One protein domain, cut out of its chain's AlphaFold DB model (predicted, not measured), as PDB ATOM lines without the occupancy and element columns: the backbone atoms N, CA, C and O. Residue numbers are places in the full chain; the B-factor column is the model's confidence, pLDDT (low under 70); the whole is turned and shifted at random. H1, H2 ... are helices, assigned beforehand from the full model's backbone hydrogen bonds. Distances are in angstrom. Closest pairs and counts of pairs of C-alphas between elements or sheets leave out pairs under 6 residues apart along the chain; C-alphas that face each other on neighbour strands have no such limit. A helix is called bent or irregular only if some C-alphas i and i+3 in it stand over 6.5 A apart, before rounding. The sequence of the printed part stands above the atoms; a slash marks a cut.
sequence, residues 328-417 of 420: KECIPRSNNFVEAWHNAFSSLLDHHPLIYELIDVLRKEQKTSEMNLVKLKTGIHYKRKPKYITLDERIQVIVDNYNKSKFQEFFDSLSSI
ATOM      1  N   LYS A 328     133.347 154.926 115.494       91.81
ATOM      2  CA  LYS A 328     133.092 155.106 114.054       91.81
ATOM      3  C   LYS A 328     131.670 154.737 113.637       91.81
ATOM      4  O   LYS A 328     131.092 155.385 112.775       91.81
ATOM      5  N   GLU A 329     131.104 153.710 114.261       91.69
ATOM      6  CA  GLU A 329     129.742 153.235 113.995       91.69
ATOM      7  C   GLU A 329     128.673 153.967 114.829       91.69
ATOM      8  O   GLU A 329     127.504 153.582 114.805       91.69
ATOM      9  N   CYS A 330     129.050 155.005 115.587       86.75
ATOM     10  CA  CYS A 330     128.167 155.736 116.505       86.75
ATOM     11  C   CYS A 330     127.446 154.829 117.531       86.75
ATOM     12  O   CYS A 330     126.326 155.113 117.965       86.75
ATOM     13  N   ILE A 331     128.090 153.734 117.944       88.56
ATOM     14  CA  ILE A 331     127.597 152.784 118.948       88.56
ATOM     15  C   ILE A 331     128.005 153.269 120.353       88.56
ATOM     16  O   ILE A 331     129.119 153.773 120.532       88.56
ATOM     17  N   PRO A 332     127.158 153.096 121.393       85.94
ATOM     18  CA  PRO A 332     127.514 153.459 122.766       85.94
ATOM     19  C   PRO A 332     128.853 152.858 123.211       85.94
ATOM     20  O   PRO A 332     129.053 151.657 123.078       85.94
ATOM     21  N   ARG A 333     129.759 153.666 123.779       87.50
ATOM     22  CA  ARG A 333     131.106 153.231 124.214       87.50
ATOM     23  C   ARG A 333     131.107 152.366 125.475       87.50
ATOM     24  O   ARG A 333     132.012 151.560 125.662       87.50
ATOM     25  N   SER A 334     130.093 152.506 126.322       81.38
ATOM     26  CA  SER A 334     129.924 151.737 127.556       81.38
ATOM     27  C   SER A 334     128.539 151.091 127.625       81.38
ATOM     28  O   SER A 334     127.671 151.314 126.779       81.38
ATOM     29  N   ASN A 335     128.338 150.272 128.648       82.62
ATOM     30  CA  ASN A 335     127.082 149.621 129.014       82.62
ATOM     31  C   ASN A 335     126.177 150.510 129.895       82.62
ATOM     32  O   ASN A 335     125.193 150.002 130.425       82.62
ATOM     33  N   ASN A 336     126.444 151.820 130.027       82.88
ATOM     34  CA  ASN A 336     125.676 152.716 130.912       82.88
ATOM     35  C   ASN A 336     124.162 152.675 130.648       82.88
ATOM     36  O   ASN A 336     123.367 152.861 131.563       82.88
ATOM     37  N   PHE A 337     123.744 152.444 129.399       83.75
ATOM     38  CA  PHE A 337     122.325 152.315 129.060       83.75
ATOM     39  C   PHE A 337     121.701 151.038 129.648       83.75
ATOM     40  O   PHE A 337     120.552 151.074 130.078       83.75
ATOM     41  N   VAL A 338     122.460 149.939 129.713       86.75
ATOM     42  CA  VAL A 338     122.042 148.681 130.352       86.75
ATOM     43  C   VAL A 338     121.989 148.853 131.863       86.75
ATOM     44  O   VAL A 338     121.039 148.405 132.488       86.75
ATOM     45  N   GLU A 339     122.968 149.534 132.460       84.62
ATOM     46  CA  GLU A 339     122.977 149.823 133.901       84.62
ATOM     47  C   GLU A 339     121.807 150.723 134.302       84.62
ATOM     48  O   GLU A 339     121.098 150.428 135.260       84.62
ATOM     49  N   ALA A 340     121.540 151.777 133.525       84.62
ATOM     50  CA  ALA A 340     120.373 152.631 133.721       84.62
ATOM     51  C   ALA A 340     119.063 151.838 133.591       84.62
ATOM     52  O   ALA A 340     118.154 152.021 134.402       84.62
ATOM     53  N   TRP A 341     118.982 150.931 132.612       91.44
ATOM     54  CA  TRP A 341     117.842 150.032 132.464       91.44
ATOM     55  C   TRP A 341     117.708 149.079 133.658       91.44
ATOM     56  O   TRP A 341     116.624 148.988 134.220       91.44
ATOM     57  N   HIS A 342     118.789 148.443 134.124       91.19
ATOM     58  CA  HIS A 342     118.776 147.588 135.316       91.19
ATOM     59  C   HIS A 342     118.357 148.348 136.576       91.19
ATOM     60  O   HIS A 342     117.607 147.810 137.387       91.19
ATOM     61  N   ASN A 343     118.801 149.594 136.744       88.19
ATOM     62  CA  ASN A 343     118.417 150.426 137.883       88.19
ATOM     63  C   ASN A 343     116.916 150.740 137.850       88.19
ATOM     64  O   ASN A 343     116.228 150.568 138.853       88.19
ATOM     65  N   ALA A 344     116.384 151.122 136.687       85.62
ATOM     66  CA  ALA A 344     114.951 151.353 136.525       85.62
ATOM     67  C   ALA A 344     114.144 150.058 136.722       85.62
ATOM     68  O   ALA A 344     113.173 150.038 137.471       85.62
ATOM     69  N   PHE A 345     114.577 148.959 136.107       87.69
ATOM     70  CA  PHE A 345     113.914 147.662 136.178       87.69
ATOM     71  C   PHE A 345     113.898 147.096 137.603       87.69
ATOM     72  O   PHE A 345     112.860 146.653 138.085       87.69
ATOM     73  N   SER A 346     115.031 147.156 138.308       89.12
ATOM     74  CA  SER A 346     115.125 146.686 139.694       89.12
ATOM     75  C   SER A 346     114.301 147.531 140.660       89.12
ATOM     76  O   SER A 346     113.785 146.978 141.621       89.12
ATOM     77  N   SER A 347     114.087 148.824 140.383       88.06
ATOM     78  CA  SER A 347     113.211 149.678 141.202       88.06
ATOM     79  C   SER A 347     111.736 149.247 141.209       88.06
ATOM     80  O   SER A 347     110.982 149.656 142.088       88.06
ATOM     81  N   LEU A 348     111.322 148.410 140.250       85.06
ATOM     82  CA  LEU A 348     109.967 147.856 140.156       85.06
ATOM     83  C   LEU A 348     109.794 146.542 140.934       85.06
ATOM     84  O   LEU A 348     108.696 145.987 140.947       85.06
ATOM     85  N   LEU A 349     110.870 146.012 141.520       85.31
ATOM     86  CA  LEU A 349     110.916 144.707 142.169       85.31
ATOM     87  C   LEU A 349     111.462 144.836 143.593       85.31
ATOM     88  O   LEU A 349     112.369 145.620 143.862       85.31
ATOM     89  N   ASP A 350     110.963 143.997 144.496       82.44
ATOM     90  CA  ASP A 350     111.569 143.831 145.815       82.44
ATOM     91  C   ASP A 350     112.920 143.099 145.724       82.44
ATOM     92  O   ASP A 350     113.249 142.426 144.742       82.44
ATOM     93  N   HIS A 351     113.726 143.189 146.784       81.50
ATOM     94  CA  HIS A 351     114.973 142.431 146.870       81.50
ATOM     95  C   HIS A 351     114.703 140.917 146.887       81.50
ATOM     96  O   HIS A 351     114.150 140.397 147.853       81.50
ATOM     97  N   HIS A 352     115.196 140.211 145.863       81.50
ATOM     98  CA  HIS A 352     114.954 138.778 145.624       81.50
ATOM     99  C   HIS A 352     113.464 138.451 145.393       81.50
ATOM    100  O   HIS A 352     112.871 137.728 146.197       81.50
ATOM    101  N   PRO A 353     112.869 138.954 144.296       84.12
ATOM    102  CA  PRO A 353     111.449 138.769 144.018       84.12
ATOM    103  C   PRO A 353     111.130 137.299 143.729       84.12
ATOM    104  O   PRO A 353     112.001 136.512 143.333       84.12
ATOM    105  N   LEU A 354     109.858 136.923 143.875       90.94
ATOM    106  CA  LEU A 354     109.392 135.616 143.421       90.94
ATOM    107  C   LEU A 354     109.504 135.518 141.894       90.94
ATOM    108  O   LEU A 354     109.359 136.504 141.172       90.94
ATOM    109  N   ILE A 355     109.695 134.299 141.376       93.56
ATOM    110  CA  ILE A 355     109.819 134.079 139.926       93.56
ATOM    111  C   ILE A 355     108.611 134.626 139.147       93.56
ATOM    112  O   ILE A 355     108.778 135.197 138.075       93.56
ATOM    113  N   TYR A 356     107.404 134.521 139.706       94.50
ATOM    114  CA  TYR A 356     106.181 135.023 139.079       94.50
ATOM    115  C   TYR A 356     106.101 136.554 139.062       94.50
ATOM    116  O   TYR A 356     105.629 137.117 138.081       94.50
ATOM    117  N   GLU A 357     106.595 137.225 140.107       87.56
ATOM    118  CA  GLU A 357     106.667 138.691 140.169       87.56
ATOM    119  C   GLU A 357     107.671 139.218 139.146       87.56
ATOM    120  O   GLU A 357     107.359 140.128 138.382       87.56
ATOM    121  N   LEU A 358     108.845 138.581 139.066       92.50
ATOM    122  CA  LEU A 358     109.836 138.889 138.041       92.50
ATOM    123  C   LEU A 358     109.244 138.721 136.636       92.50
ATOM    124  O   LEU A 358     109.393 139.611 135.802       92.50
ATOM    125  N   ILE A 359     108.547 137.611 136.372       94.12
ATOM    126  CA  ILE A 359     107.886 137.371 135.081       94.12
ATOM    127  C   ILE A 359     106.818 138.438 134.798       94.12
ATOM    128  O   ILE A 359     106.735 138.919 133.669       94.12
ATOM    129  N   ASP A 360     106.014 138.842 135.784       90.94
ATOM    130  CA  ASP A 360     104.995 139.881 135.593       90.94
ATOM    131  C   ASP A 360     105.613 141.250 135.268       90.94
ATOM    132  O   ASP A 360     105.168 141.934 134.343       90.94
ATOM    133  N   VAL A 361     106.691 141.634 135.959       91.69
ATOM    134  CA  VAL A 361     107.422 142.874 135.657       91.69
ATOM    135  C   VAL A 361     108.115 142.795 134.294       91.69
ATOM    136  O   VAL A 361     108.048 143.759 133.536       91.69
ATOM    137  N   LEU A 362     108.675 141.643 133.908       94.06
ATOM    138  CA  LEU A 362     109.215 141.431 132.557       94.06
ATOM    139  C   LEU A 362     108.144 141.605 131.470       94.06
ATOM    140  O   LEU A 362     108.419 142.219 130.441       94.06
ATOM    141  N   ARG A 363     106.910 141.132 131.693       93.56
ATOM    142  CA  ARG A 363     105.786 141.358 130.761       93.56
ATOM    143  C   ARG A 363     105.445 142.843 130.632       93.56
ATOM    144  O   ARG A 363     105.184 143.324 129.529       93.56
ATOM    145  N   LYS A 364     105.452 143.584 131.743       87.56
ATOM    146  CA  LYS A 364     105.237 145.042 131.731       87.56
ATOM    147  C   LYS A 364     106.358 145.757 130.980       87.56
ATOM    148  O   LYS A 364     106.074 146.627 130.162       87.56
ATOM    149  N   GLU A 365     107.604 145.353 131.197       91.94
ATOM    150  CA  GLU A 365     108.771 145.934 130.533       91.94
ATOM    151  C   GLU A 365     108.801 145.640 129.025       91.94
ATOM    152  O   GLU A 365     109.092 146.530 128.222       91.94
ATOM    153  N   GLN A 366     108.400 144.433 128.615       94.31
ATOM    154  CA  GLN A 366     108.183 144.086 127.207       94.31
ATOM    155  C   GLN A 366     107.131 145.006 126.569       94.31
ATOM    156  O   GLN A 366     107.395 145.594 125.519       94.31
ATOM    157  N   LYS A 367     105.981 145.218 127.226       87.62
ATOM    158  CA  LYS A 367     104.951 146.157 126.747       87.62
ATOM    159  C   LYS A 367     105.487 147.589 126.624       87.62
ATOM    160  O   LYS A 367     105.234 148.255 125.621       87.62
ATOM    161  N   THR A 368     106.241 148.073 127.611       87.31
ATOM    162  CA  THR A 368     106.880 149.401 127.568       87.31
ATOM    163  C   THR A 368     107.858 149.518 126.398       87.31
ATOM    164  O   THR A 368     107.854 150.521 125.680       87.31
ATOM    165  N   SER A 369     108.657 148.478 126.158       88.06
ATOM    166  CA  SER A 369     109.607 148.414 125.045       88.06
ATOM    167  C   SER A 369     108.905 148.465 123.684       88.06
ATOM    168  O   SER A 369     109.316 149.228 122.809       88.06
ATOM    169  N   GLU A 370     107.801 147.736 123.513       89.75
ATOM    170  CA  GLU A 370     106.980 147.789 122.295       89.75
ATOM    171  C   GLU A 370     106.363 149.172 122.074       89.75
ATOM    172  O   GLU A 370     106.393 149.695 120.959       89.75
ATOM    173  N   MET A 371     105.865 149.811 123.135       83.50
ATOM    174  CA  MET A 371     105.360 151.183 123.055       83.50
ATOM    175  C   MET A 371     106.456 152.165 122.630       83.50
ATOM    176  O   MET A 371     106.209 153.038 121.796       83.50
ATOM    177  N   ASN A 372     107.671 152.026 123.165       84.44
ATOM    178  CA  ASN A 372     108.812 152.847 122.763       84.44
ATOM    179  C   ASN A 372     109.202 152.593 121.299       84.44
ATOM    180  O   ASN A 372     109.485 153.545 120.574       84.44
ATOM    181  N   LEU A 373     109.140 151.344 120.828       88.31
ATOM    182  CA  LEU A 373     109.378 151.012 119.423       88.31
ATOM    183  C   LEU A 373     108.342 151.661 118.495       88.31
ATOM    184  O   LEU A 373     108.712 152.193 117.450       88.31
ATOM    185  N   VAL A 374     107.060 151.651 118.870       86.75
ATOM    186  CA  VAL A 374     106.004 152.345 118.113       86.75
ATOM    187  C   VAL A 374     106.283 153.847 118.065       86.75
ATOM    188  O   VAL A 374     106.270 154.421 116.980       86.75
ATOM    189  N   LYS A 375     106.626 154.472 119.200       81.44
ATOM    190  CA  LYS A 375     106.996 155.898 119.258       81.44
ATOM    191  C   LYS A 375     108.157 156.226 118.312       81.44
ATOM    192  O   LYS A 375     108.055 157.172 117.529       81.44
ATOM    193  N   LEU A 376     109.215 155.413 118.326       89.38
ATOM    194  CA  LEU A 376     110.358 155.556 117.417       89.38
ATOM    195  C   LEU A 376     109.932 155.436 115.945       89.38
ATOM    196  O   LEU A 376     110.310 156.274 115.132       89.38
ATOM    197  N   LYS A 377     109.092 154.447 115.605       89.81
ATOM    198  CA  LYS A 377     108.550 154.269 114.244       89.81
ATOM    199  C   LYS A 377     107.682 155.444 113.790       89.81
ATOM    200  O   LYS A 377     107.650 155.743 112.604       89.81
ATOM    201  N   THR A 378     107.007 156.123 114.718       90.88
ATOM    202  CA  THR A 378     106.231 157.344 114.436       90.88
ATOM    203  C   THR A 378     107.082 158.619 114.370       90.88
ATOM    204  O   THR A 378     106.529 159.707 114.247       90.88
ATOM    205  N   GLY A 379     108.415 158.516 114.456       85.50
ATOM    206  CA  GLY A 379     109.336 159.653 114.350       85.50
ATOM    207  C   GLY A 379     109.598 160.398 115.663       85.50
ATOM    208  O   GLY A 379     110.196 161.473 115.656       85.50
ATOM    209  N   ILE A 380     109.177 159.856 116.812       85.25
ATOM    210  CA  ILE A 380     109.558 160.423 118.110       85.25
ATOM    211  C   ILE A 380     111.016 160.056 118.382       85.25
ATOM    212  O   ILE A 380     111.343 158.888 118.580       85.25
ATOM    213  N   HIS A 381     111.882 161.065 118.454       78.75
ATOM    214  CA  HIS A 381     113.296 160.899 118.783       78.75
ATOM    215  C   HIS A 381     113.587 161.365 120.214       78.75
ATOM    216  O   HIS A 381     113.373 162.526 120.567       78.75
ATOM    217  N   TYR A 382     114.120 160.465 121.040       78.81
ATOM    218  CA  TYR A 382     114.560 160.794 122.395       78.81
ATOM    219  C   TYR A 382     115.908 161.517 122.346       78.81
ATOM    220  O   TYR A 382     116.902 160.975 121.863       78.81
ATOM    221  N   LYS A 383     115.955 162.754 122.850       76.69
ATOM    222  CA  LYS A 383     117.184 163.557 122.857       76.69
ATOM    223  C   LYS A 383     118.085 163.157 124.025       76.69
ATOM    224  O   LYS A 383     117.665 163.179 125.181       76.69
ATOM    225  N   ARG A 384     119.349 162.841 123.730       81.19
ATOM    226  CA  ARG A 384     120.404 162.731 124.752       81.19
ATOM    227  C   ARG A 384     120.740 164.126 125.291       81.19
ATOM    228  O   ARG A 384     120.519 165.130 124.614       81.19
ATOM    229  N   LYS A 385     121.296 164.203 126.507       82.94
ATOM    230  CA  LYS A 385     121.769 165.487 127.054       82.94
ATOM    231  C   LYS A 385     122.840 166.074 126.111       82.94
ATOM    232  O   LYS A 385     123.786 165.341 125.806       82.94
ATOM    233  N   PRO A 386     122.751 167.360 125.712       86.69
ATOM    234  CA  PRO A 386     123.643 167.963 124.715       86.69
ATOM    235  C   PRO A 386     125.132 167.751 124.998       86.69
ATOM    236  O   PRO A 386     125.871 167.373 124.100       86.69
ATOM    237  N   LYS A 387     125.554 167.859 126.266       85.88
ATOM    238  CA  LYS A 387     126.956 167.657 126.670       85.88
ATOM    239  C   LYS A 387     127.556 166.315 126.224       85.88
ATOM    240  O   LYS A 387     128.728 166.267 125.872       85.88
ATOM    241  N   TYR A 388     126.770 165.233 126.229       85.44
ATOM    242  CA  TYR A 388     127.252 163.912 125.813       85.44
ATOM    243  C   TYR A 388     127.281 163.767 124.294       85.44
ATOM    244  O   TYR A 388     128.158 163.086 123.781       85.44
ATOM    245  N   ILE A 389     126.343 164.416 123.595       87.62
ATOM    246  CA  ILE A 389     126.317 164.463 122.129       87.62
ATOM    247  C   ILE A 389     127.567 165.192 121.638       87.62
ATOM    248  O   ILE A 389     128.369 164.603 120.927       87.62
ATOM    249  N   THR A 390     127.796 166.413 122.127       90.50
ATOM    250  CA  THR A 390     128.963 167.222 121.756       90.50
ATOM    251  C   THR A 390     130.281 166.520 122.078       90.50
ATOM    252  O   THR A 390     131.233 166.614 121.310       90.50
ATOM    253  N   LEU A 391     130.369 165.808 123.207       90.12
ATOM    254  CA  LEU A 391     131.567 165.032 123.534       90.12
ATOM    255  C   LEU A 391     131.783 163.870 122.554       90.12
ATOM    256  O   LEU A 391     132.899 163.698 122.076       90.12
ATOM    257  N   ASP A 392     130.743 163.085 122.259       90.38
ATOM    258  CA  ASP A 392     130.847 161.956 121.328       90.38
ATOM    259  C   ASP A 392     131.191 162.430 119.906       90.38
ATOM    260  O   ASP A 392     132.062 161.838 119.278       90.38
ATOM    261  N   GLU A 393     130.600 163.535 119.438       91.81
ATOM    262  CA  GLU A 393     130.927 164.167 118.150       91.81
ATOM    263  C   GLU A 393     132.400 164.596 118.090       91.81
ATOM    264  O   GLU A 393     133.103 164.298 117.126       91.81
ATOM    265  N   ARG A 394     132.911 165.246 119.147       94.44
ATOM    266  CA  ARG A 394     134.329 165.644 119.228       94.44
ATOM    267  C   ARG A 394     135.264 164.437 119.221       94.44
ATOM    268  O   ARG A 394     136.290 164.474 118.549       94.44
ATOM    269  N   ILE A 395     134.919 163.379 119.957       94.88
ATOM    270  CA  ILE A 395     135.694 162.130 119.966       94.88
ATOM    271  C   ILE A 395     135.680 161.492 118.575       94.88
ATOM    272  O   ILE A 395     136.733 161.079 118.098       94.88
ATOM    273  N   GLN A 396     134.522 161.445 117.915       94.81
ATOM    274  CA  GLN A 396     134.380 160.879 116.577       94.81
ATOM    275  C   GLN A 396     135.255 161.612 115.558       94.81
ATOM    276  O   GLN A 396     136.017 160.959 114.856       94.81
ATOM    277  N   VAL A 397     135.258 162.950 115.558       95.75
ATOM    278  CA  VAL A 397     136.136 163.748 114.682       95.75
ATOM    279  C   VAL A 397     137.615 163.404 114.891       95.75
ATOM    280  O   VAL A 397     138.363 163.291 113.921       95.75
ATOM    281  N   ILE A 398     138.062 163.224 116.135       96.25
ATOM    282  CA  ILE A 398     139.461 162.870 116.423       96.25
ATOM    283  C   ILE A 398     139.771 161.443 115.945       96.25
ATOM    284  O   ILE A 398     140.802 161.216 115.317       96.25
ATOM    285  N   VAL A 399     138.867 160.493 116.202       96.19
ATOM    286  CA  VAL A 399     138.984 159.081 115.798       96.19
ATOM    287  C   VAL A 399     138.968 158.903 114.279       96.19
ATOM    288  O   VAL A 399     139.726 158.087 113.748       96.19
ATOM    289  N   ASP A 400     138.157 159.677 113.565       95.44
ATOM    290  CA  ASP A 400     138.077 159.639 112.104       95.44
ATOM    291  C   ASP A 400     139.350 160.173 111.440       95.44
ATOM    292  O   ASP A 400     139.745 159.670 110.390       95.44
ATOM    293  N   ASN A 401     140.034 161.117 112.091       95.19
ATOM    294  CA  ASN A 401     141.313 161.675 111.647       95.19
ATOM    295  C   ASN A 401     142.539 160.919 112.192       95.19
ATOM    296  O   ASN A 401     143.664 161.413 112.073       95.19
ATOM    297  N   TYR A 402     142.355 159.739 112.799       96.75
ATOM    298  CA  TYR A 402     143.467 158.946 113.319       96.75
ATOM    299  C   TYR A 402     144.497 158.635 112.222       96.75
ATOM    300  O   TYR A 402     144.173 158.076 111.171       96.75
ATOM    301  N   ASN A 403     145.760 158.945 112.511       94.81
ATOM    302  CA  ASN A 403     146.910 158.557 111.709       94.81
ATOM    303  C   ASN A 403     148.051 158.137 112.640       94.81
ATOM    304  O   ASN A 403     148.537 158.940 113.439       94.81
ATOM    305  N   LYS A 404     148.510 156.893 112.490       93.75
ATOM    306  CA  LYS A 404     149.590 156.304 113.285       93.75
ATOM    307  C   LYS A 404     150.872 157.139 113.276       93.75
ATOM    308  O   LYS A 404     151.467 157.343 114.328       93.75
ATOM    309  N   SER A 405     151.262 157.712 112.131       93.94
ATOM    310  CA  SER A 405     152.480 158.537 112.035       93.94
ATOM    311  C   SER A 405     152.374 159.864 112.795       93.94
ATOM    312  O   SER A 405     153.376 160.544 112.993       93.94
ATOM    313  N   LYS A 406     151.158 160.258 113.186       94.25
ATOM    314  CA  LYS A 406     150.845 161.459 113.965       94.25
ATOM    315  C   LYS A 406     150.185 161.101 115.297       94.25
ATOM    316  O   LYS A 406     149.365 161.861 115.811       94.25
ATOM    317  N   PHE A 407     150.540 159.948 115.868       93.75
ATOM    318  CA  PHE A 407     149.936 159.467 117.109       93.75
ATOM    319  C   PHE A 407     150.019 160.493 118.247       93.75
ATOM    320  O   PHE A 407     149.068 160.623 119.009       93.75
ATOM    321  N   GLN A 408     151.100 161.270 118.335       91.56
ATOM    322  CA  GLN A 408     151.235 162.295 119.371       91.56
ATOM    323  C   GLN A 408     150.153 163.392 119.262       91.56
ATOM    324  O   GLN A 408     149.531 163.730 120.264       91.56
ATOM    325  N   GLU A 409     149.854 163.882 118.051       94.44
ATOM    326  CA  GLU A 409     148.772 164.859 117.819       94.44
ATOM    327  C   GLU A 409     147.400 164.267 118.192       94.44
ATOM    328  O   GLU A 409     146.567 164.935 118.813       94.44
ATOM    329  N   PHE A 410     147.179 162.994 117.844       95.19
ATOM    330  CA  PHE A 410     145.973 162.250 118.209       95.19
ATOM    331  C   PHE A 410     145.838 162.103 119.731       95.19
ATOM    332  O   PHE A 410     144.778 162.388 120.295       95.19
ATOM    333  N   PHE A 411     146.922 161.705 120.400       92.44
ATOM    334  CA  PHE A 411     146.996 161.531 121.843       92.44
ATOM    335  C   PHE A 411     146.695 162.836 122.578       92.44
ATOM    336  O   PHE A 411     145.866 162.833 123.490       92.44
ATOM    337  N   ASP A 412     147.331 163.942 122.185       90.75
ATOM    338  CA  ASP A 412     147.155 165.237 122.840       90.75
ATOM    339  C   ASP A 412     145.726 165.760 122.643       90.75
ATOM    340  O   ASP A 412     145.068 166.170 123.607       90.75
ATOM    341  N   SER A 413     145.194 165.643 121.421       93.06
ATOM    342  CA  SER A 413     143.819 166.035 121.099       93.06
ATOM    343  C   SER A 413     142.806 165.253 121.932       93.06
ATOM    344  O   SER A 413     141.943 165.848 122.580       93.06
ATOM    345  N   LEU A 414     142.923 163.923 121.972       92.19
ATOM    346  CA  LEU A 414     141.976 163.079 122.691       92.19
ATOM    347  C   LEU A 414     142.117 163.237 124.214       92.19
ATOM    348  O   LEU A 414     141.120 163.386 124.922       92.19
ATOM    349  N   SER A 415     143.348 163.295 124.723       89.00
ATOM    350  CA  SER A 415     143.636 163.501 126.148       89.00
ATOM    351  C   SER A 415     143.103 164.829 126.682       89.00
ATOM    352  O   SER A 415     142.802 164.917 127.876       89.00
ATOM    353  N   SER A 416     142.994 165.851 125.826       88.00
ATOM    354  CA  SER A 416     142.442 167.164 126.180       88.00
ATOM    355  C   SER A 416     140.919 167.179 126.316       88.00
ATOM    356  O   SER A 416     140.377 168.140 126.845       88.00
ATOM    357  N   ILE A 417     140.213 166.149 125.835       88.25
ATOM    358  CA  ILE A 417     138.743 166.083 125.894       88.25
ATOM    359  C   ILE A 417     138.229 164.920 126.737       88.25
ATOM    360  O   ILE A 417     137.104 164.973 127.234       88.25
TER     361      ILE A 417
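AT A GLANCE: This is residues 328 to 417 of the 420 residues of the protein "Hypothetical protein" of Brachionus calyciflorus (UniProt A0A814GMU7). The model is a long, open chain of helices with no shared core: H1 and H2 make an open V at one end, H3 and H4 fold into a small helical hairpin at the other, and residues 378 to 385 string the two lobes together. The first printed residues, 328 to 335, run from near H3 to the beginning of H1. The printed part has 90 residues with four named helices in the order H1, H2, H3, H4 and no named strand; its class is all helix. It is extended, with a radius of gyration of the C-alphas of 19.5 A, and elongated, spanning 58 by 35 by 20 A.

HOW THE PARTS SIT: H1, residues 336 to 346, is followed by a short link of 8 residues to H2, residues 355 to 377. H1 and H2 are close but not clearly touching, with 1 pair of C-alphas within 8 A, those of Phe 345 and Glu 365, 7.8 A apart. Their lines stand at a steep tilt of 48 degrees, and they run opposite ways. A second short link of 8 residues leads to H3, residues 386 to 400, which is apart from H1 and from H2. A tight link of 3 residues joins H3 to H4, residues 404 to 415, and the two form a helical hairpin. They touch with residues 395 to 398 of H3 and 410 to 414 of H4 alone; the closest C-alphas are those of Ile 398 and Leu 414, 6.8 A apart. They run opposite ways at a shallow tilt of 14 degrees. H4 is apart from H1 and from H2. In H1, H2 and H3 each O i to N i+4 pair is within hydrogen-bond range; in H4 6 of 8 are.

IN THESE COORDINATES: H1 begins with C-alpha 336 at (125.676, 152.716, 130.912) and is 15.0 A long from first to last C-alpha. H2, the longest helix, measures 32.7 A and ends with C-alpha 377 at (108.550, 154.269, 114.244). H3 measures 20.9 A. H4 measures 15.9 A and ends with C-alpha 415 at (143.636, 163.501, 126.148). H4 is irregular: C-alphas 405 and 408 are 8.3 A apart, and its line is a rough one.

THE WHOLE: The two C-alphas farthest apart are those of Tyr 356 and Ser 405, at 58.5 A. Among the stretches that stand free are residues 334 to 344, of which 336 to 344 belong to H1, and residues 383 to 390, of which 386 to 390 belong to H3. The printed part has no cut and no long link. The mean pLDDT of the printed part is 89.0, and no printed residue is under 70.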